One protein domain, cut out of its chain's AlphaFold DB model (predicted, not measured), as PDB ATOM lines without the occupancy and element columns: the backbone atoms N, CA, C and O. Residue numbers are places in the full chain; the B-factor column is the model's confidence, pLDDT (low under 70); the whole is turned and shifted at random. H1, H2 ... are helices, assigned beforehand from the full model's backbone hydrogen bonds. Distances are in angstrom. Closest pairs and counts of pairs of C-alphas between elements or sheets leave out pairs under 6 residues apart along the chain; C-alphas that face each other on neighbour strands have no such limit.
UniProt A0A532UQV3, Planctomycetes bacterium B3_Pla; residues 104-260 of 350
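What this domain is: This is residues 104 to 260 of the 350 residues of a protein of Planctomycetes bacterium B3_Pla (UniProt A0A532UQV3). One very long helix, H3, makes the longest axis; H2 folds back along its first part as a long helical hairpin, and four short helices, H4 to H7, zigzag into a head beside its last part. H1, near the middle of the length, stands crosswise between H2 and the inner stretch of H3. The printed part has 157 residues, with seven named helices, H1 to H7 in order along it, and no named strand; the class is all helix. The whole is loose, with a radius of gyration of the C-alphas of 21.4 A, and spans 73 by 26 by 23 A.

Where its parts are: H1 takes residues 104 to 115, 16.5 A from first to last C-alpha, and begins at C-alpha 104 at (9.119, 25.918, -121.057). H2 follows with residues 121 to 141, 29.9 A. H3, residues 146 to 191, is 67.2 A long and runs from (4.176, 55.387, -120.293) to (25.200, 0.399, -87.880). H4 is residues 196 to 206, 15.4 A; H5 is residues 211 to 223, 18.9 A; H6 is residues 228 to 238, 15.5 A. H7, residues 242 to 257, 22.9 A, ends at C-alpha 257 at (29.067, -4.403, -104.240).

How they stand to each other: H3 is the hub, touching four other helices. With residues 146 to 160 alone it touches H2, closest at the C-alphas of Gly 149 and Leu 136, 4.8 A; the two form a hairpin at a shallow tilt of 22 degrees, opposite ways. H1 touches H3 with residues 114 to 115 alone, closest at the C-alphas of Ala 115 and Ile 168, 4.2 A, at a steep tilt of 62 degrees. H1 and H2 are about perpendicular, at 85 degrees, and touch, closest at the C-alphas of Arg 112 and Ala 121, 5.3 A. Farther along, H3 touches H4 with residues 182 to 190 alone, closest at the C-alphas of Ala 186 and Ala 199, 5.1 A, at a steep tilt of 52 degrees. H3 and H5 only just touch, with 3 pairs of C-alphas within 8 A; the closest are those of Phe 175 and Leu 211, 6.5 A. H4 and H5 form a hairpin, with the closest C-alphas, of Ser 204 and Gly 212, 4.1 A apart. H5 and H6 form another, closest at the C-alphas of Ile 218 and Ser 231, 5.7 A. H6 and H7 form a third at a shallow tilt of 16 degrees, closest at the C-alphas of Ala 236 and Lys 245, 5.1 A. H3 and H7 are close but not clearly touching: the closest C-alphas, of Glu 176 and Glu 243, are 7.5 A apart. H2 is apart from H4, H5, H6 and H7. In H1 to H6 every O i to N i+4 pair is within hydrogen-bond range; in H7 11 of 12 are.

The domain as a whole: The two C-alphas farthest apart, those of Gly 143 and Gly 258, are 73.0 A apart. The printed part has no cut, and the six links between its helices are tight. The mean pLDDT of the printed part is 80.4; the model's confidence is under 70 at residues 104 to 128, 132, 135 to 136 and 143 to 144.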
ATOM      1  N   PHE A 104       9.395  24.825-122.006       49.44
ATOM      2  CA  PHE A 104       9.119  25.918-121.057       49.44
ATOM      3  C   PHE A 104       8.502  25.384-119.747       49.44
ATOM      4  O   PHE A 104       8.817  25.863-118.662       49.44
ATOM      5  N   THR A 105       7.724  24.304-119.837       53.31
ATOM      6  CA  THR A 105       7.166  23.534-118.719       53.31
ATOM      7  C   THR A 105       8.224  22.924-117.784       53.31
ATOM      8  O   THR A 105       8.130  23.111-116.573       53.31
ATOM      9  N   GLU A 106       9.274  22.281-118.301       59.81
ATOM     10  CA  GLU A 106      10.339  21.651-117.499       59.81
ATOM     11  C   GLU A 106      11.211  22.686-116.775       59.81
ATOM     12  O   GLU A 106      11.613  22.494-115.626       59.81
ATOM     13  N   SER A 107      11.468  23.832-117.416       55.91
ATOM     14  CA  SER A 107      12.188  24.942-116.774       55.91
ATOM     15  C   SER A 107      11.394  25.528-115.600       55.91
ATOM     16  O   SER A 107      11.972  25.863-114.564       55.91
ATOM     17  N   LEU A 108      10.068  25.604-115.731       55.16
ATOM     18  CA  LEU A 108       9.175  26.072-114.671       55.16
ATOM     19  C   LEU A 108       9.043  25.071-113.523       55.16
ATOM     20  O   LEU A 108       9.029  25.473-112.358       55.16
ATOM     21  N   GLU A 109       8.999  23.775-113.817       60.84
ATOM     22  CA  GLU A 109       9.015  22.734-112.788       60.84
ATOM     23  C   GLU A 109      10.335  22.709-112.017       60.84
ATOM     24  O   GLU A 109      10.327  22.618-110.786       60.84
ATOM     25  N   ARG A 110      11.461  22.900-112.714       62.19
ATOM     26  CA  ARG A 110      12.779  23.072-112.096       62.19
ATOM     27  C   ARG A 110      12.805  24.280-111.161       62.19
ATOM     28  O   ARG A 110      13.270  24.159-110.029       62.19
ATOM     29  N   LEU A 111      12.271  25.425-111.586       58.44
ATOM     30  CA  LEU A 111      12.135  26.624-110.747       58.44
ATOM     31  C   LEU A 111      11.235  26.387-109.528       58.44
ATOM     32  O   LEU A 111      11.627  26.753-108.424       58.44
ATOM     33  N   ARG A 112      10.088  25.714-109.691       61.91
ATOM     34  CA  ARG A 112       9.180  25.363-108.585       61.91
ATOM     35  C   ARG A 112       9.879  24.515-107.527       61.91
ATOM     36  O   ARG A 112       9.819  24.835-106.342       61.91
ATOM     37  N   TYR A 113      10.539  23.444-107.969       59.78
ATOM     38  CA  TYR A 113      11.169  22.477-107.075       59.78
ATOM     39  C   TYR A 113      12.388  23.083-106.368       59.78
ATOM     40  O   TYR A 113      12.592  22.861-105.179       59.78
ATOM     41  N   THR A 114      13.165  23.911-107.075       59.12
ATOM     42  CA  THR A 114      14.343  24.580-106.499       59.12
ATOM     43  C   THR A 114      13.955  25.750-105.581       59.12
ATOM     44  O   THR A 114      14.673  26.043-104.628       59.12
ATOM     45  N   ALA A 115      12.823  26.421-105.830       57.84
ATOM     46  CA  ALA A 115      12.317  27.517-104.997       57.84
ATOM     47  C   ALA A 115      11.471  27.051-103.798       57.84
ATOM     48  O   ALA A 115      11.186  27.857-102.915       57.84
ATOM     49  N   GLY A 116      11.060  25.777-103.750       55.94
ATOM     50  CA  GLY A 116      10.240  25.252-102.654       55.94
ATOM     51  C   GLY A 116       8.800  25.774-102.639       55.94
ATOM     52  O   GLY A 116       8.158  25.799-101.588       55.94
ATOM     53  N   TRP A 117       8.282  26.243-103.777       57.94
ATOM     54  CA  TRP A 117       6.923  26.781-103.844       57.94
ATOM     55  C   TRP A 117       5.885  25.657-103.792       57.94
ATOM     56  O   TRP A 117       5.890  24.745-104.620       57.94
ATOM     57  N   ARG A 118       4.961  25.753-102.822       51.84
ATOM     58  CA  ARG A 118       3.801  24.850-102.690       51.84
ATOM     59  C   ARG A 118       2.805  25.006-103.847       51.84
ATOM     60  O   ARG A 118       2.099  24.056-104.160       51.84
ATOM     61  N   ALA A 119       2.771  26.173-104.494       52.75
ATOM     62  CA  ALA A 119       1.919  26.455-105.645       52.75
ATOM     63  C   ALA A 119       2.614  26.095-106.978       52.75
ATOM     64  O   ALA A 119       3.845  26.198-107.072       52.75
ATOM     65  N   PRO A 120       1.866  25.686-108.021       57.97
ATOM     66  CA  PRO A 120       2.433  25.458-109.348       57.97
ATOM     67  C   PRO A 120       3.142  26.727-109.850       57.97
ATOM     68  O   PRO A 120       2.630  27.834-109.712       57.97
ATOM     69  N   ALA A 121       4.337  26.593-110.442       57.66
ATOM     70  CA  ALA A 121       5.115  27.752-110.910       57.66
ATOM     71  C   ALA A 121       4.317  28.634-111.883       57.66
ATOM     72  O   ALA A 121       4.495  29.848-111.901       57.66
ATOM     73  N   GLN A 122       3.386  28.028-112.623       57.91
ATOM     74  CA  GLN A 122       2.459  28.726-113.503       57.91
ATOM     75  C   GLN A 122       1.581  29.737-112.751       57.91
ATOM     76  O   GLN A 122       1.475  30.863-113.214       57.91
ATOM     77  N   THR A 123       1.021  29.405-111.580       62.59
ATOM     78  CA  THR A 123       0.153  30.334-110.826       62.59
ATOM     79  C   THR A 123       0.938  31.454-110.163       62.59
ATOM     80  O   THR A 123       0.441  32.569-110.064       62.59
ATOM     81  N   VAL A 124       2.175  31.190-109.731       63.56
ATOM     82  CA  VAL A 124       3.023  32.239-109.145       63.56
ATOM     83  C   VAL A 124       3.482  33.217-110.228       63.56
ATOM     84  O   VAL A 124       3.437  34.425-110.023       63.56
ATOM     85  N   ILE A 125       3.855  32.716-111.407       66.06
ATOM     86  CA  ILE A 125       4.265  33.559-112.534       66.06
ATOM     87  C   ILE A 125       3.075  34.329-113.109       66.06
ATOM     88  O   ILE A 125       3.196  35.531-113.322       66.06
ATOM     89  N   LEU A 126       1.911  33.691-113.284       66.44
ATOM     90  CA  LEU A 126       0.674  34.371-113.686       66.44
ATOM     91  C   LEU A 126       0.238  35.419-112.660       66.44
ATOM     92  O   LEU A 126      -0.145  36.513-113.053       66.44
ATOM     93  N   GLY A 127       0.341  35.123-111.363       66.62
ATOM     94  CA  GLY A 127       0.036  36.084-110.305       66.62
ATOM     95  C   GLY A 127       0.960  37.301-110.347       66.62
ATOM     96  O   GLY A 127       0.498  38.429-110.228       66.62
ATOM     97  N   VAL A 128       2.254  37.099-110.595       67.50
ATOM     98  CA  VAL A 128       3.237  38.191-110.681       67.50
ATOM     99  C   VAL A 128       3.053  39.016-111.945       67.50
ATOM    100  O   VAL A 128       3.106  40.240-111.875       67.50
ATOM    101  N   ILE A 129       2.795  38.372-113.084       70.44
ATOM    102  CA  ILE A 129       2.457  39.066-114.330       70.44
ATOM    103  C   ILE A 129       1.153  39.851-114.146       70.44
ATOM    104  O   ILE A 129       1.089  41.007-114.543       70.44
ATOM    105  N   GLY A 130       0.151  39.271-113.480       72.75
ATOM    106  CA  GLY A 130      -1.110  39.935-113.154       72.75
ATOM    107  C   GLY A 130      -0.918  41.166-112.266       72.75
ATOM    108  O   GLY A 130      -1.419  42.236-112.592       72.75
ATOM    109  N   VAL A 131      -0.127  41.059-111.195       71.25
ATOM    110  CA  VAL A 131       0.210  42.193-110.315       71.25
ATOM    111  C   VAL A 131       1.027  43.256-111.056       71.25
ATOM    112  O   VAL A 131       0.799  44.448-110.864       71.25
ATOM    113  N   ALA A 132       1.945  42.856-111.938       68.25
ATOM    114  CA  ALA A 132       2.747  43.786-112.729       68.25
ATOM    115  C   ALA A 132       1.906  44.522-113.789       68.25
ATOM    116  O   ALA A 132       2.082  45.723-113.986       68.25
ATOM    117  N   LEU A 133       0.954  43.832-114.428       72.25
ATOM    118  CA  LEU A 133      -0.012  44.431-115.351       72.25
ATOM    119  C   LEU A 133      -0.982  45.367-114.625       72.25
ATOM    120  O   LEU A 133      -1.223  46.471-115.105       72.25
ATOM    121  N   LEU A 134      -1.480  44.980-113.447       73.62
ATOM    122  CA  LEU A 134      -2.298  45.858-112.606       73.62
ATOM    123  C   LEU A 134      -1.517  47.105-112.184       73.62
ATOM    124  O   LEU A 134      -2.055  48.203-112.271       73.62
ATOM    125  N   GLY A 135      -0.241  46.965-111.814       68.62
ATOM    126  CA  GLY A 135       0.642  48.097-111.531       68.62
ATOM    127  C   GLY A 135       0.808  49.033-112.733       68.62
ATOM    128  O   GLY A 135       0.738  50.250-112.575       68.62
ATOM    129  N   LEU A 136       0.947  48.487-113.946       68.94
ATOM    130  CA  LEU A 136       1.030  49.272-115.182       68.94
ATOM    131  C   LEU A 136      -0.275  50.040-115.454       68.94
ATOM    132  O   LEU A 136      -0.234  51.243-115.707       68.94
ATOM    133  N   VAL A 137      -1.423  49.366-115.346       73.81
ATOM    134  CA  VAL A 137      -2.756  49.964-115.545       73.81
ATOM    135  C   VAL A 137      -3.033  51.045-114.499       73.81
ATOM    136  O   VAL A 137      -3.515  52.120-114.844       73.81
ATOM    137  N   PHE A 138      -2.664  50.811-113.238       73.94
ATOM    138  CA  PHE A 138      -2.832  51.775-112.150       73.94
ATOM    139  C   PHE A 138      -1.971  53.029-112.356       73.94
ATOM    140  O   PHE A 138      -2.440  54.146-112.149       73.94
ATOM    141  N   THR A 139      -0.734  52.859-112.837       72.44
ATOM    142  CA  THR A 139       0.168  53.982-113.153       72.44
ATOM    143  C   THR A 139      -0.350  54.798-114.342       72.44
ATOM    144  O   THR A 139      -0.242  56.022-114.339       72.44
ATOM    145  N   TYR A 140      -0.961  54.133-115.328       72.19
ATOM    146  CA  TYR A 140      -1.580  54.776-116.488       72.19
ATOM    147  C   TYR A 140      -2.853  55.560-116.115       72.19
ATOM    148  O   TYR A 140      -3.025  56.693-116.557       72.19
ATOM    149  N   LEU A 141      -3.710  55.005-115.247       74.75
ATOM    150  CA  LEU A 141      -4.943  55.655-114.771       74.75
ATOM    151  C   LEU A 141      -4.688  56.896-113.904       74.75
ATOM    152  O   LEU A 141      -5.458  57.849-113.970       74.75
ATOM    153  N   PHE A 142      -3.607  56.911-113.121       75.81
ATOM    154  CA  PHE A 142      -3.226  58.052-112.276       75.81
ATOM    155  C   PHE A 142      -2.370  59.112-113.002       75.81
ATOM    156  O   PHE A 142      -1.780  59.978-112.358       75.81
ATOM    157  N   GLY A 143      -2.303  59.072-114.338       63.03
ATOM    158  CA  GLY A 143      -1.635  60.102-115.144       63.03
ATOM    159  C   GLY A 143      -0.110  59.977-115.220       63.03
ATOM    160  O   GLY A 143       0.563  60.901-115.675       63.03
ATOM    161  N   GLY A 144       0.460  58.844-114.804       65.44
ATOM    162  CA  GLY A 144       1.870  58.549-115.030       65.44
ATOM    163  C   GLY A 144       2.129  58.286-116.513       65.44
ATOM    164  O   GLY A 144       1.488  57.433-117.124       65.44
ATOM    165  N   GLY A 145       3.088  59.003-117.107       74.75
ATOM    166  CA  GLY A 145       3.523  58.740-118.481       74.75
ATOM    167  C   GLY A 145       3.949  57.277-118.683       74.75
ATOM    168  O   GLY A 145       4.382  56.608-117.742       74.75
ATOM    169  N   LEU A 146       3.870  56.783-119.925       71.44
ATOM    170  CA  LEU A 146       4.176  55.387-120.293       71.44
ATOM    171  C   LEU A 146       5.543  54.905-119.755       71.44
ATOM    172  O   LEU A 146       5.717  53.738-119.409       71.44
ATOM    173  N   THR A 147       6.502  55.824-119.624       73.12
ATOM    174  CA  THR A 147       7.842  55.587-119.069       73.12
ATOM    175  C   THR A 147       7.831  55.198-117.587       73.12
ATOM    176  O   THR A 147       8.571  54.296-117.195       73.12
ATOM    177  N   LEU A 148       6.971  55.810-116.765       72.75
ATOM    178  CA  LEU A 148       6.813  55.457-115.348       72.75
ATOM    179  C   LEU A 148       6.143  54.087-115.190       72.75
ATOM    180  O   LEU A 148       6.590  53.285-114.371       72.75
ATOM    181  N   GLY A 149       5.141  53.776-116.020       72.81
ATOM    182  CA  GLY A 149       4.467  52.472-116.011       72.81
ATOM    183  C   GLY A 149       5.406  51.309-116.353       72.81
ATOM    184  O   GLY A 149       5.416  50.289-115.662       72.81
ATOM    185  N   ILE A 150       6.263  51.482-117.366       74.12
ATOM    186  CA  ILE A 150       7.298  50.495-117.722       74.12
ATOM    187  C   ILE A 150       8.340  50.365-116.599       74.12
ATOM    188  O   ILE A 150       8.760  49.255-116.274       74.12
ATOM    189  N   GLY A 151       8.725  51.477-115.961       77.56
ATOM    190  CA  GLY A 151       9.646  51.469-114.822       77.56
ATOM    191  C   GLY A 151       9.121  50.655-113.636       77.56
ATOM    192  O   GLY A 151       9.847  49.818-113.097       77.56
ATOM    193  N   VAL A 152       7.848  50.833-113.275       75.19
ATOM    194  CA  VAL A 152       7.181  50.067-112.207       75.19
ATOM    195  C   VAL A 152       7.080  48.584-112.573       75.19
ATOM    196  O   VAL A 152       7.399  47.728-111.748       75.19
ATOM    197  N   PHE A 153       6.725  48.261-113.820       73.12
ATOM    198  CA  PHE A 153       6.671  46.880-114.308       73.12
ATOM    199  C   PHE A 153       8.032  46.171-114.189       73.12
ATOM    200  O   PHE A 153       8.129  45.078-113.624       73.12
ATOM    201  N   ILE A 154       9.106  46.818-114.654       76.56
ATOM    202  CA  ILE A 154      10.471  46.281-114.566       76.56
ATOM    203  C   ILE A 154      10.918  46.161-113.104       76.56
ATOM    204  O   ILE A 154      11.528  45.157-112.739       76.56
ATOM    205  N   ALA A 155      10.596  47.138-112.253       76.00
ATOM    206  CA  ALA A 155      10.940  47.103-110.834       76.00
ATOM    207  C   ALA A 155      10.269  45.924-110.112       76.00
ATOM    208  O   ALA A 155      10.942  45.192-109.384       76.00
ATOM    209  N   ILE A 156       8.978  45.680-110.362       77.69
ATOM    210  CA  ILE A 156       8.237  44.542-109.794       77.69
ATOM    211  C   ILE A 156       8.863  43.215-110.244       77.69
ATOM    212  O   ILE A 156       9.117  42.339-109.413       77.69
ATOM    213  N   LEU A 157       9.191  43.078-111.534       76.12
ATOM    214  CA  LEU A 157       9.858  41.882-112.053       76.12
ATOM    215  C   LEU A 157      11.262  41.687-111.467       76.12
ATOM    216  O   LEU A 157      11.635  40.564-111.124       76.12
ATOM    217  N   ALA A 158      12.040  42.760-111.310       75.75
ATOM    218  CA  ALA A 158      13.379  42.703-110.731       75.75
ATOM    219  C   ALA A 158      13.342  42.297-109.249       75.75
ATOM    220  O   ALA A 158      14.110  41.426-108.824       75.75
ATOM    221  N   VAL A 159      12.414  42.866-108.472       78.75
ATOM    222  CA  VAL A 159      12.184  42.489-107.071       78.75
ATOM    223  C   VAL A 159      11.770  41.024-106.985       78.75
ATOM    224  O   VAL A 159      12.387  40.265-106.236       78.75
ATOM    225  N   PHE A 160      10.819  40.585-107.807       77.00
ATOM    226  CA  PHE A 160      10.379  39.193-107.827       77.00
ATOM    227  C   PHE A 160      11.503  38.218-108.210       77.00
ATOM    228  O   PHE A 160      11.694  37.189-107.554       77.00
ATOM    229  N   ALA A 161      12.305  38.549-109.224       73.25
ATOM    230  CA  ALA A 161      13.452  37.742-109.625       73.25
ATOM    231  C   ALA A 161      14.498  37.648-108.501       73.25
ATOM    232  O   ALA A 161      15.035  36.569-108.236       73.25
ATOM    233  N   SER A 162      14.765  38.756-107.803       73.44
ATOM    234  CA  SER A 162      15.691  38.781-106.668       73.44
ATOM    235  C   SER A 162      15.177  37.952-105.483       73.44
ATOM    236  O   SER A 162      15.928  37.147-104.924       73.44
ATOM    237  N   TYR A 163      13.885  38.059-105.163       77.75
ATOM    238  CA  TYR A 163      13.230  37.289-104.110       77.75
ATOM    239  C   TYR A 163      13.253  35.791-104.421       77.75
ATOM    240  O   TYR A 163      13.621  34.985-103.568       77.75
ATOM    241  N   THR A 164      12.956  35.413-105.665       75.12
ATOM    242  CA  THR A 164      12.980  34.016-106.116       75.12
ATOM    243  C   THR A 164      14.381  33.419-105.984       75.12
ATOM    244  O   THR A 164      14.541  32.332-105.434       75.12
ATOM    245  N   ARG A 165      15.426  34.155-106.388       71.12
ATOM    246  CA  ARG A 165      16.827  33.728-106.207       71.12
ATOM    247  C   ARG A 165      17.199  33.581-104.729       71.12
ATOM    248  O   ARG A 165      17.858  32.613-104.345       71.12
ATOM    249  N   ALA A 166      16.766  34.513-103.883       73.94
ATOM    250  CA  ALA A 166      16.995  34.431-102.443       73.94
ATOM    251  C   ALA A 166      16.271  33.225-101.820       73.94
ATOM    252  O   ALA A 166      16.830  32.543-100.964       73.94
ATOM    253  N   CYS A 167      15.056  32.926-102.275       75.81
ATOM    254  CA  CYS A 167      14.286  31.775-101.822       75.81
ATOM    255  C   CYS A 167      14.967  30.462-102.230       75.81
ATOM    256  O   CYS A 167      15.247  29.639-101.365       75.81
ATOM    257  N   ILE A 168      15.356  30.328-103.504       76.25
ATOM    258  CA  ILE A 168      16.099  29.175-104.039       76.25
ATOM    259  C   ILE A 168      17.362  28.892-103.224       76.25
ATOM    260  O   ILE A 168      17.602  27.763-102.806       76.25
ATOM    261  N   THR A 169      18.171  29.921-102.968       74.88
ATOM    262  CA  THR A 169      19.430  29.743-102.228       74.88
ATOM    263  C   THR A 169      19.198  29.330-100.777       74.88
ATOM    264  O   THR A 169      19.937  28.494-100.258       74.88
ATOM    265  N   LYS A 170      18.158  29.865-100.124       79.31
ATOM    266  CA  LYS A 170      17.753  29.440 -98.777       79.31
ATOM    267  C   LYS A 170      17.235  28.003 -98.766       79.31
ATOM    268  O   LYS A 170      17.621  27.239 -97.889       79.31
ATOM    269  N   HIS A 171      16.399  27.635 -99.735       80.88
ATOM    270  CA  HIS A 171      15.826  26.296 -99.836       80.88
ATOM    271  C   HIS A 171      16.905  25.244-100.111       80.88
ATOM    272  O   HIS A 171      16.944  24.217 -99.441       80.88
ATOM    273  N   ALA A 172      17.840  25.532-101.019       81.75
ATOM    274  CA  ALA A 172      18.988  24.672-101.286       81.75
ATOM    275  C   ALA A 172      19.880  24.496-100.044       81.75
ATOM    276  O   ALA A 172      20.270  23.377 -99.727       81.75
ATOM    277  N   ALA A 173      20.149  25.574 -99.298       84.75
ATOM    278  CA  ALA A 173      20.936  25.499 -98.066       84.75
ATOM    279  C   ALA A 173      20.228  24.700 -96.955       84.75
ATOM    280  O   ALA A 173      20.882  23.962 -96.217       84.75
ATOM    281  N   LEU A 174      18.902  24.831 -96.839       88.62
ATOM    282  CA  LEU A 174      18.096  24.014 -95.930       88.62
ATOM    283  C   LEU A 174      18.171  22.535 -96.322       88.62
ATOM    284  O   LEU A 174      18.418  21.694 -95.463       88.62
ATOM    285  N   PHE A 175      18.024  22.240 -97.614       89.50
ATOM    286  CA  PHE A 175      18.101  20.887 -98.153       89.50
ATOM    287  C   PHE A 175      19.462  20.234 -97.886       89.50
ATOM    288  O   PHE A 175      19.517  19.102 -97.421       89.50
ATOM    289  N   GLU A 176      20.569  20.942 -98.141       89.44
ATOM    290  CA  GLU A 176      21.923  20.444 -97.856       89.44
ATOM    291  C   GLU A 176      22.107  20.112 -96.372       89.44
ATOM    292  O   GLU A 176      22.671  19.071 -96.036       89.44
ATOM    293  N   LYS A 177      21.596  20.968 -95.479       92.25
ATOM    294  CA  LYS A 177      21.640  20.723 -94.035       92.25
ATOM    295  C   LYS A 177      20.836  19.473 -93.661       92.25
ATOM    296  O   LYS A 177      21.380  18.583 -93.017       92.25
ATOM    297  N   GLN A 178      19.583  19.390 -94.111       94.19
ATOM    298  CA  GLN A 178      18.720  18.232 -93.869       94.19
ATOM    299  C   GLN A 178      19.343  16.940 -94.409       94.19
ATOM    300  O   GLN A 178      19.241  15.903 -93.765       94.19
ATOM    301  N   LEU A 179      20.030  16.995 -95.556       93.75
ATOM    302  CA  LEU A 179      20.686  15.829 -96.149       93.75
ATOM    303  C   LEU A 179      21.834  15.321 -95.278       93.75
ATOM    304  O   LEU A 179      21.962  14.119 -95.077       93.75
ATOM    305  N   VAL A 180      22.642  16.219 -94.716       94.69
ATOM    306  CA  VAL A 180      23.696  15.848 -93.762       94.69
ATOM    307  C   VAL A 180      23.113  15.197 -92.507       94.69
ATOM    308  O   VAL A 180      23.670  14.210 -92.021       94.69
ATOM    309  N   ASP A 181      22.015  15.741 -91.985       95.00
ATOM    310  CA  ASP A 181      21.355  15.222 -90.785       95.00
ATOM    311  C   ASP A 181      20.738  13.834 -91.061       95.00
ATOM    312  O   ASP A 181      21.000  12.886 -90.316       95.00
ATOM    313  N   ALA A 182      20.049  13.678 -92.196       95.50
ATOM    314  CA  ALA A 182      19.490  12.415 -92.679       95.50
ATOM    315  C   ALA A 182      20.557  11.327 -92.872       95.50
ATOM    316  O   ALA A 182      20.385  10.203 -92.409       95.50
ATOM    317  N   LEU A 183      21.689  11.654 -93.506       94.94
ATOM    318  CA  LEU A 183      22.795  10.705 -93.676       94.94
ATOM    319  C   LEU A 183      23.363  10.259 -92.323       94.94
ATOM    320  O   LEU A 183      23.693   9.089 -92.154       94.94
ATOM    321  N   GLY A 184      23.419  11.158 -91.337       95.12
ATOM    322  CA  GLY A 184      23.815  10.804 -89.974       95.12
ATOM    323  C   GLY A 184      22.832   9.845 -89.291       95.12
ATOM    324  O   GLY A 184      23.268   8.927 -88.597       95.12
ATOM    325  N   ILE A 185      21.523  10.036 -89.487       95.56
ATOM    326  CA  ILE A 185      20.478   9.120 -88.996       95.56
ATOM    327  C   ILE A 185      20.622   7.752 -89.673       95.56
ATOM    328  O   ILE A 185      20.718   6.738 -88.982       95.56
ATOM    329  N   ALA A 186      20.748   7.720 -91.004       95.38
ATOM    330  CA  ALA A 186      20.939   6.480 -91.753       95.38
ATOM    331  C   ALA A 186      22.205   5.728 -91.330       95.38
ATOM    332  O   ALA A 186      22.147   4.518 -91.140       95.38
ATOM    333  N   ALA A 187      23.332   6.419 -91.136       95.31
ATOM    334  CA  ALA A 187      24.576   5.794 -90.688       95.31
ATOM    335  C   ALA A 187      24.404   5.081 -89.338       95.31
ATOM    336  O   ALA A 187      24.826   3.934 -89.180       95.31
ATOM    337  N   ARG A 188      23.749   5.738 -88.368       95.44
ATOM    338  CA  ARG A 188      23.473   5.153 -87.046       95.44
ATOM    339  C   ARG A 188      22.498   3.980 -87.131       95.44
ATOM    340  O   ARG A 188      22.760   2.949 -86.523       95.44
ATOM    341  N   ALA A 189      21.428   4.114 -87.913       95.38
ATOM    342  CA  ALA A 189      20.426   3.067 -88.089       95.38
ATOM    343  C   ALA A 189      21.007   1.815 -88.769       95.38
ATOM    344  O   ALA A 189      20.827   0.701 -88.282       95.38
ATOM    345  N   LEU A 190      21.780   1.997 -89.844       94.38
ATOM    346  CA  LEU A 190      22.462   0.909 -90.553       94.38
ATOM    347  C   LEU A 190      23.482   0.202 -89.652       94.38
ATOM    348  O   LEU A 190      23.568  -1.023 -89.658       94.38
ATOM    349  N   ARG A 191      24.232   0.958 -88.840       94.12
ATOM    350  CA  ARG A 191      25.200   0.399 -87.880       94.12
ATOM    351  C   ARG A 191      24.523  -0.363 -86.736       94.12
ATOM    352  O   ARG A 191      25.105  -1.313 -86.228       94.12
ATOM    353  N   ALA A 192      23.298   0.014 -86.373       94.56
ATOM    354  CA  ALA A 192      22.450  -0.727 -85.440       94.56
ATOM    355  C   ALA A 192      21.822  -1.996 -86.060       94.56
ATOM    356  O   ALA A 192      21.078  -2.700 -85.384       94.56
ATOM    357  N   GLY A 193      22.116  -2.296 -87.331       92.50
ATOM    358  CA  GLY A 193      21.628  -3.484 -88.031       92.50
ATOM    359  C   GLY A 193      20.289  -3.295 -88.745       92.50
ATOM    360  O   GLY A 193      19.741  -4.266 -89.263       92.50
ATOM    361  N   LEU A 194      19.751  -2.070 -88.803       93.50
ATOM    362  CA  LEU A 194      18.509  -1.811 -89.522       93.50
ATOM    363  C   LEU A 194      18.729  -1.975 -91.039       93.50
ATOM    364  O   LEU A 194      19.719  -1.460 -91.568       93.50
ATOM    365  N   PRO A 195      17.810  -2.629 -91.775       92.25
ATOM    366  CA  PRO A 195      17.866  -2.659 -93.232       92.25
ATOM    367  C   PRO A 195      17.826  -1.242 -93.814       92.25
ATOM    368  O   PRO A 195      17.188  -0.350 -93.254       92.25
ATOM    369  N   LEU A 196      18.429  -1.041 -94.990       90.81
ATOM    370  CA  LEU A 196      18.455   0.265 -95.671       90.81
ATOM    371  C   LEU A 196      17.067   0.900 -95.814       90.81
ATOM    372  O   LEU A 196      16.912   2.100 -95.603       90.81
ATOM    373  N   LEU A 197      16.056   0.094 -96.137       92.06
ATOM    374  CA  LEU A 197      14.685   0.579 -96.251       92.06
ATOM    375  C   LEU A 197      14.146   1.105 -94.911       92.06
ATOM    376  O   LEU A 197      13.507   2.152 -94.894       92.06
ATOM    377  N   GLY A 198      14.454   0.432 -93.800       93.00
ATOM    378  CA  GLY A 198      14.088   0.898 -92.460       93.00
ATOM    379  C   GLY A 198      14.827   2.183 -92.079       93.00
ATOM    380  O   GLY A 198      14.241   3.082 -91.485       93.00
ATOM    381  N   ALA A 199      16.090   2.329 -92.492       94.12
ATOM    382  CA  ALA A 199      16.831   3.575 -92.297       94.12
ATOM    383  C   ALA A 199      16.197   4.750 -93.071       94.12
ATOM    384  O   ALA A 199      16.154   5.869 -92.565       94.12
ATOM    385  N   PHE A 200      15.669   4.505 -94.274       94.56
ATOM    386  CA  PHE A 200      14.933   5.516 -95.043       94.56
ATOM    387  C   PHE A 200      13.569   5.855 -94.443       94.56
ATOM    388  O   PHE A 200      13.186   7.024 -94.470       94.56
ATOM    389  N   GLN A 201      12.867   4.877 -93.866       95.00
ATOM    390  CA  GLN A 201      11.628   5.128 -93.124       95.00
ATOM    391  C   GLN A 201      11.894   6.039 -91.924       95.00
ATOM    392  O   GLN A 201      11.229   7.062 -91.784       95.00
ATOM    393  N   LEU A 202      12.947   5.759 -91.150       95.69
ATOM    394  CA  LEU A 202      13.340   6.606 -90.025       95.69
ATOM    395  C   LEU A 202      13.662   8.043 -90.465       95.69
ATOM    396  O   LEU A 202      13.199   8.999 -89.852       95.69
ATOM    397  N   ILE A 203      14.393   8.215 -91.574       95.94
ATOM    398  CA  ILE A 203      14.636   9.549 -92.151       95.94
ATOM    399  C   ILE A 203      13.321  10.245 -92.512       95.94
ATOM    400  O   ILE A 203      13.193  11.446 -92.299       95.94
ATOM    401  N   SER A 204      12.361   9.519 -93.087       94.88
ATOM    402  CA  SER A 204      11.086  10.104 -93.506       94.88
ATOM    403  C   SER A 204      10.223  10.597 -92.341       94.88
ATOM    404  O   SER A 204       9.425  11.513 -92.533       94.88
ATOM    405  N   GLU A 205      10.414  10.021 -91.154       94.38
ATOM    406  CA  GLU A 205       9.708  10.386 -89.924       94.38
ATOM    407  C   GLU A 205      10.440  11.479 -89.131       94.38
ATOM    408  O   GLU A 205       9.798  12.393 -88.619       94.38
ATOM    409  N   GLU A 206      11.775  11.422 -89.047       94.56
ATOM    410  CA  GLU A 206      12.569  12.367 -88.243       94.56
ATOM    411  C   GLU A 206      12.906  13.678 -88.969       94.56
ATOM    412  O   GLU A 206      13.168  14.695 -88.323       94.56
ATOM    413  N   ILE A 207      12.954  13.676 -90.305       94.62
ATOM    414  CA  ILE A 207      13.365  14.844 -91.087       94.62
ATOM    415  C   ILE A 207      12.150  15.542 -91.689       94.62
ATOM    416  O   ILE A 207      11.408  14.980 -92.490       94.62
ATOM    417  N   ASP A 208      12.013  16.831 -91.384       91.50
ATOM    418  CA  ASP A 208      10.972  17.682 -91.955       91.50
ATOM    419  C   ASP A 208      11.032  17.783 -93.494       91.50
ATOM    420  O   ASP A 208      12.043  17.532 -94.164       91.50
ATOM    421  N   LYS A 209       9.934  18.269 -94.083       87.19
ATOM    422  CA  LYS A 209       9.891  18.654 -95.503       87.19
ATOM    423  C   LYS A 209      10.948  19.739 -95.800       87.19
ATOM    424  O   LYS A 209      11.172  20.614 -94.959       87.19
ATOM    425  N   PRO A 210      11.571  19.755 -96.994       85.94
ATOM    426  CA  PRO A 210      11.280  18.932 -98.177       85.94
ATOM    427  C   PRO A 210      11.951  17.549 -98.228       85.94
ATOM    428  O   PRO A 210      11.515  16.724 -99.027       85.94
ATOM    429  N   LEU A 211      12.994  17.277 -97.436       90.81
ATOM    430  CA  LEU A 211      13.766  16.042 -97.597       90.81
ATOM    431  C   LEU A 211      13.019  14.789 -97.114       90.81
ATOM    432  O   LEU A 211      13.073  13.768 -97.797       90.81
ATOM    433  N   GLY A 212      12.286  14.864 -95.998       91.06
ATOM    434  CA  GLY A 212      11.524  13.716 -95.482       91.06
ATOM    435  C   GLY A 212      10.512  13.165 -96.489       91.06
ATOM    436  O   GLY A 212      10.438  11.958 -96.698       91.06
ATOM    437  N   ASP A 213       9.820  14.053 -97.213       90.94
ATOM    438  CA  ASP A 213       8.828  13.708 -98.250       90.94
ATOM    439  C   ASP A 213       9.451  12.905 -99.406       90.94
ATOM    440  O   ASP A 213       8.828  12.019 -99.993       90.94
ATOM    441  N   ILE A 214      10.718  13.187 -99.715       90.81
ATOM    442  CA  ILE A 214      11.464  12.490-100.758       90.81
ATOM    443  C   ILE A 214      11.779  11.054-100.333       90.81
ATOM    444  O   ILE A 214      11.543  10.126-101.108       90.81
ATOM    445  N   PHE A 215      12.291  10.859 -99.115       93.44
ATOM    446  CA  PHE A 215      12.573   9.519 -98.592       93.44
ATOM    447  C   PHE A 215      11.289   8.726 -98.344       93.44
ATOM    448  O   PHE A 215      11.236   7.548 -98.691       93.44
ATOM    449  N   PHE A 216      10.225   9.386 -97.880       93.12
ATOM    450  CA  PHE A 216       8.892   8.799 -97.775       93.12
ATOM    451  C   PHE A 216       8.417   8.236 -99.119       93.12
ATOM    452  O   PHE A 216       7.963   7.095 -99.202       93.12
ATOM    453  N   ARG A 217       8.588   9.004-100.203       91.44
ATOM    454  CA  ARG A 217       8.228   8.562-101.553       91.44
ATOM    455  C   ARG A 217       9.044   7.356-102.014       91.44
ATOM    456  O   ARG A 217       8.474   6.459-102.623       91.44
ATOM    457  N   ILE A 218      10.343   7.310-101.708       92.56
ATOM    458  CA  ILE A 218      11.195   6.144-102.007       92.56
ATOM    459  C   ILE A 218      10.670   4.906-101.268       92.56
ATOM    460  O   ILE A 218      10.548   3.842-101.870       92.56
ATOM    461  N   CYS A 219      10.317   5.043 -99.986       93.31
ATOM    462  CA  CYS A 219       9.745   3.952 -99.201       93.31
ATOM    463  C   CYS A 219       8.407   3.471 -99.778       93.31
ATOM    464  O   CYS A 219       8.211   2.265 -99.912       93.31
ATOM    465  N   GLN A 220       7.518   4.384-100.179       93.44
ATOM    466  CA  GLN A 220       6.249   4.023-100.819       93.44
ATOM    467  C   GLN A 220       6.443   3.306-102.158       93.44
ATOM    468  O   GLN A 220       5.800   2.291-102.402       93.44
ATOM    469  N   GLU A 221       7.333   3.802-103.024       92.50
ATOM    470  CA  GLU A 221       7.634   3.157-104.308       92.50
ATOM    471  C   GLU A 221       8.162   1.729-104.098       92.50
ATOM    472  O   GLU A 221       7.735   0.803-104.790       92.50
ATOM    473  N   GLN A 222       8.996   1.524-103.076       92.00
ATOM    474  CA  GLN A 222       9.476   0.197-102.703       92.00
ATOM    475  C   GLN A 222       8.352  -0.725-102.204       92.00
ATOM    476  O   GLN A 222       8.326  -1.901-102.560       92.00
ATOM    477  N   MET A 223       7.414  -0.210-101.400       89.44
ATOM    478  CA  MET A 223       6.248  -0.975-100.926       89.44
ATOM    479  C   MET A 223       5.315  -1.388-102.072       89.44
ATOM    480  O   MET A 223       4.642  -2.409-101.976       89.44
ATOM    481  N   LEU A 224       5.309  -0.627-103.169       92.50
ATOM    482  CA  LEU A 224       4.588  -0.943-104.405       92.50
ATOM    483  C   LEU A 224       5.346  -1.925-105.320       92.50
ATOM    484  O   LEU A 224       4.879  -2.219-106.418       92.50
ATOM    485  N   GLY A 225       6.503  -2.438-104.889       91.06
ATOM    486  CA  GLY A 225       7.273  -3.452-105.611       91.06
ATOM    487  C   GLY A 225       8.256  -2.910-106.653       91.06
ATOM    488  O   GLY A 225       8.802  -3.693-107.428       91.06
ATOM    489  N   LEU A 226       8.507  -1.597-106.692       90.50
ATOM    490  CA  LEU A 226       9.554  -1.022-107.545       90.50
ATOM    491  C   LEU A 226      10.951  -1.338-106.978       90.50
ATOM    492  O   LEU A 226      11.114  -1.522-105.772       90.50
ATOM    493  N   ASP A 227      11.979  -1.399-107.835       90.50
ATOM    494  CA  ASP A 227      13.366  -1.590-107.380       90.50
ATOM    495  C   ASP A 227      13.865  -0.332-106.649       90.50
ATOM    496  O   ASP A 227      13.667   0.811-107.088       90.50
ATOM    497  N   LEU A 228      14.558  -0.546-105.530       88.62
ATOM    498  CA  LEU A 228      15.036   0.531-104.668       88.62
ATOM    499  C   LEU A 228      16.015   1.449-105.401       88.62
ATOM    500  O   LEU A 228      15.992   2.668-105.224       88.62
ATOM    501  N   ARG A 229      16.878   0.883-106.251       87.12
ATOM    502  CA  ARG A 229      17.881   1.651-107.000       87.12
ATOM    503  C   ARG A 229      17.213   2.524-108.046       87.12
ATOM    504  O   ARG A 229      17.625   3.673-108.217       87.12
ATOM    505  N   ASP A 230      16.185   2.009-108.709       87.69
ATOM    506  CA  ASP A 230      15.429   2.772-109.698       87.69
ATOM    507  C   ASP A 230      14.644   3.906-109.042       87.69
ATOM    508  O   ASP A 230      14.684   5.035-109.537       87.69
ATOM    509  N   SER A 231      14.044   3.653-107.879       90.19
ATOM    510  CA  SER A 231      13.321   4.658-107.087       90.19
ATOM    511  C   SER A 231      14.253   5.791-106.624       90.19
ATOM    512  O   SER A 231      13.996   6.972-106.878       90.19
ATOM    513  N   ILE A 232      15.421   5.452-106.057       89.25
ATOM    514  CA  ILE A 232      16.450   6.434-105.666       89.25
ATOM    515  C   ILE A 232      16.939   7.237-106.884       89.25
ATOM    516  O   ILE A 232      17.070   8.464-106.826       89.25
ATOM    517  N   ARG A 233      17.209   6.570-108.014       86.94
ATOM    518  CA  ARG A 233      17.711   7.221-109.234       86.94
ATOM    519  C   ARG A 233      16.664   8.133-109.869       86.94
ATOM    520  O   ARG A 233      17.021   9.198-110.374       86.94
ATOM    521  N   LYS A 234      15.391   7.738-109.846       86.94
ATOM    522  CA  LYS A 234      14.253   8.537-110.317       86.94
ATOM    523  C   LYS A 234      14.139   9.821-109.507       86.94
ATOM    524  O   LYS A 234      14.165  10.908-110.079       86.94
ATOM    525  N   VAL A 235      14.143   9.703-108.183       86.12
ATOM    526  CA  VAL A 235      14.131  10.846-107.269       86.12
ATOM    527  C   VAL A 235      15.320  11.782-107.506       86.12
ATOM    528  O   VAL A 235      15.131  12.990-107.623       86.12
ATOM    529  N   ALA A 236      16.535  11.254-107.658       84.56
ATOM    530  CA  ALA A 236      17.725  12.068-107.912       84.56
ATOM    531  C   ALA A 236      17.729  12.771-109.283       84.56
ATOM    532  O   ALA A 236      18.439  13.762-109.475       84.56
ATOM    533  N   LYS A 237      16.949  12.277-110.252       80.50
ATOM    534  CA  LYS A 237      16.716  12.973-111.526       80.50
ATOM    535  C   LYS A 237      15.699  14.103-111.379       80.50
ATOM    536  O   LYS A 237      15.895  15.148-111.991       80.50
ATOM    537  N   THR A 238      14.653  13.908-110.573       76.94
ATOM    538  CA  THR A 238      13.589  14.902-110.353       76.94
ATOM    539  C   THR A 238      14.036  16.044-109.440       76.94
ATOM    540  O   THR A 238      13.740  17.209-109.697       76.94
ATOM    541  N   VAL A 239      14.766  15.730-108.372       74.75
ATOM    542  CA  VAL A 239      15.283  16.714-107.422       74.75
ATOM    543  C   VAL A 239      16.604  17.243-107.978       74.75
ATOM    544  O   VAL A 239      17.623  16.556-107.949       74.75
ATOM    545  N   TYR A 240      16.610  18.466-108.508       71.19
ATOM    546  CA  TYR A 240      17.789  19.103-109.114       71.19
ATOM    547  C   TYR A 240      18.860  19.524-108.079       71.19
ATOM    548  O   TYR A 240      19.330  20.660-108.096       71.19
ATOM    549  N   ASN A 241      19.269  18.619-107.183       81.25
ATOM    550  CA  ASN A 241      20.319  18.834-106.190       81.25
ATOM    551  C   ASN A 241      21.557  17.959-106.505       81.25
ATOM    552  O   ASN A 241      21.417  16.743-106.669       81.25
ATOM    553  N   PRO A 242      22.769  18.539-106.601       83.00
ATOM    554  CA  PRO A 242      23.981  17.789-106.937       83.00
ATOM    555  C   PRO A 242      24.372  16.757-105.870       83.00
ATOM    556  O   PRO A 242      24.826  15.669-106.221       83.00
ATOM    557  N   GLU A 243      24.160  17.057-104.590       86.75
ATOM    558  CA  GLU A 243      24.532  16.171-103.483       86.75
ATOM    559  C   GLU A 243      23.600  14.949-103.415       86.75
ATOM    560  O   GLU A 243      24.051  13.836-103.151       86.75
ATOM    561  N   LEU A 244      22.320  15.105-103.779       87.88
ATOM    562  CA  LEU A 244      21.399  13.966-103.889       87.88
ATOM    563  C   LEU A 244      21.753  13.037-105.064       87.88
ATOM    564  O   LEU A 244      21.629  11.818-104.954       87.88
ATOM    565  N   LYS A 245      22.239  13.589-106.183       87.38
ATOM    566  CA  LYS A 245      22.741  12.787-107.315       87.38
ATOM    567  C   LYS A 245      23.997  12.006-106.949       87.38
ATOM    568  O   LYS A 245      24.124  10.842-107.338       87.38
ATOM    569  N   LEU A 246      24.900  12.632-106.193       85.69
ATOM    570  CA  LEU A 246      26.083  11.971-105.652       85.69
ATOM    571  C   LEU A 246      25.675  10.823-104.724       85.69
ATOM    572  O   LEU A 246      26.137   9.702-104.917       85.69
ATOM    573  N   PHE A 247      24.749  11.080-103.796       90.62
ATOM    574  CA  PHE A 247      24.179  10.067-102.910       90.62
ATOM    575  C   PHE A 247      23.579   8.888-103.688       90.62
ATOM    576  O   PHE A 247      23.974   7.747-103.465       90.62
ATOM    577  N   ALA A 248      22.691   9.148-104.649       89.56
ATOM    578  CA  ALA A 248      22.037   8.108-105.438       89.56
ATOM    579  C   ALA A 248      23.034   7.225-106.200       89.56
ATOM    580  O   ALA A 248      22.894   6.005-106.238       89.56
ATOM    581  N   THR A 249      24.061   7.843-106.785       86.50
ATOM    582  CA  THR A 249      25.105   7.129-107.529       86.50
ATOM    583  C   THR A 249      25.956   6.279-106.593       86.50
ATOM    584  O   THR A 249      26.186   5.102-106.862       86.50
ATOM    585  N   ALA A 250      26.380   6.853-105.468       87.19
ATOM    586  CA  ALA A 250      27.194   6.173-104.475       87.19
ATOM    587  C   ALA A 250      26.455   4.977-103.852       87.19
ATOM    588  O   ALA A 250      27.004   3.879-103.782       87.19
ATOM    589  N   VAL A 251      25.181   5.157-103.481       89.12
ATOM    590  CA  VAL A 251      24.334   4.075-102.962       89.12
ATOM    591  C   VAL A 251      24.126   2.996-104.017       89.12
ATOM    592  O   VAL A 251      24.292   1.825-103.702       89.12
ATOM    593  N   ALA A 252      23.830   3.348-105.272       85.88
ATOM    594  CA  ALA A 252      23.632   2.360-106.334       85.88
ATOM    595  C   ALA A 252      24.881   1.495-106.594       85.88
ATOM    596  O   ALA A 252      24.746   0.305-106.887       85.88
ATOM    597  N   ILE A 253      26.082   2.073-106.476       85.38
ATOM    598  CA  ILE A 253      27.353   1.337-106.570       85.38
ATOM    599  C   ILE A 253      27.507   0.402-105.365       85.38
ATOM    600  O   ILE A 253      27.749  -0.793-105.534       85.38
ATOM    601  N   GLN A 254      27.303   0.922-104.154       85.19
ATOM    602  CA  GLN A 254      27.513   0.157-102.928       85.19
ATOM    603  C   GLN A 254      26.501  -0.980-102.759       85.19
ATOM    604  O   GLN A 254      26.873  -2.061-102.312       85.19
ATOM    605  N   LEU A 255      25.252  -0.784-103.197       84.62
ATOM    606  CA  LEU A 255      24.211  -1.814-103.178       84.62
ATOM    607  C   LEU A 255      24.536  -2.995-104.101       84.62
ATOM    608  O   LEU A 255      24.119  -4.114-103.827       84.62
ATOM    609  N   LYS A 256      25.272  -2.763-105.198       82.81
ATOM    610  CA  LYS A 256      25.755  -3.836-106.082       82.81
ATOM    611  C   LYS A 256      26.953  -4.573-105.493       82.81
ATOM    612  O   LYS A 256      27.067  -5.776-105.679       82.81
ATOM    613  N   SER A 257      27.841  -3.844-104.818       79.06
ATOM    614  CA  SER A 257      29.067  -4.403-104.240       79.06
ATOM    615  C   SER A 257      28.865  -5.030-102.854       79.06
ATOM    616  O   SER A 257      29.785  -5.674-102.360       79.06
ATOM    617  N   GLY A 258      27.714  -4.814-102.205       76.75
ATOM    618  CA  GLY A 258      27.416  -5.330-100.864       76.75
ATOM    619  C   GLY A 258      28.292  -4.751 -99.746       76.75
ATOM    620  O   GLY A 258      28.413  -5.361 -98.689       76.75
ATOM    621  N   GLY A 259      28.947  -3.611 -99.973       81.81
ATOM    622  CA  GLY A 259      29.887  -3.038 -99.008       81.81
ATOM    623  C   GLY A 259      29.209  -2.303 -97.844       81.81
ATOM    624  O   GLY A 259      27.990  -2.144 -97.807       81.81
ATOM    625  N   ASN A 260      30.009  -1.788 -96.902       88.25
ATOM    626  CA  ASN A 260      29.491  -1.123 -95.705       88.25
ATOM    627  C   ASN A 260      28.757   0.184 -96.046       88.25
ATOM    628  O   ASN A 260      29.358   1.199 -96.403       88.25
TER     629      ASN A 260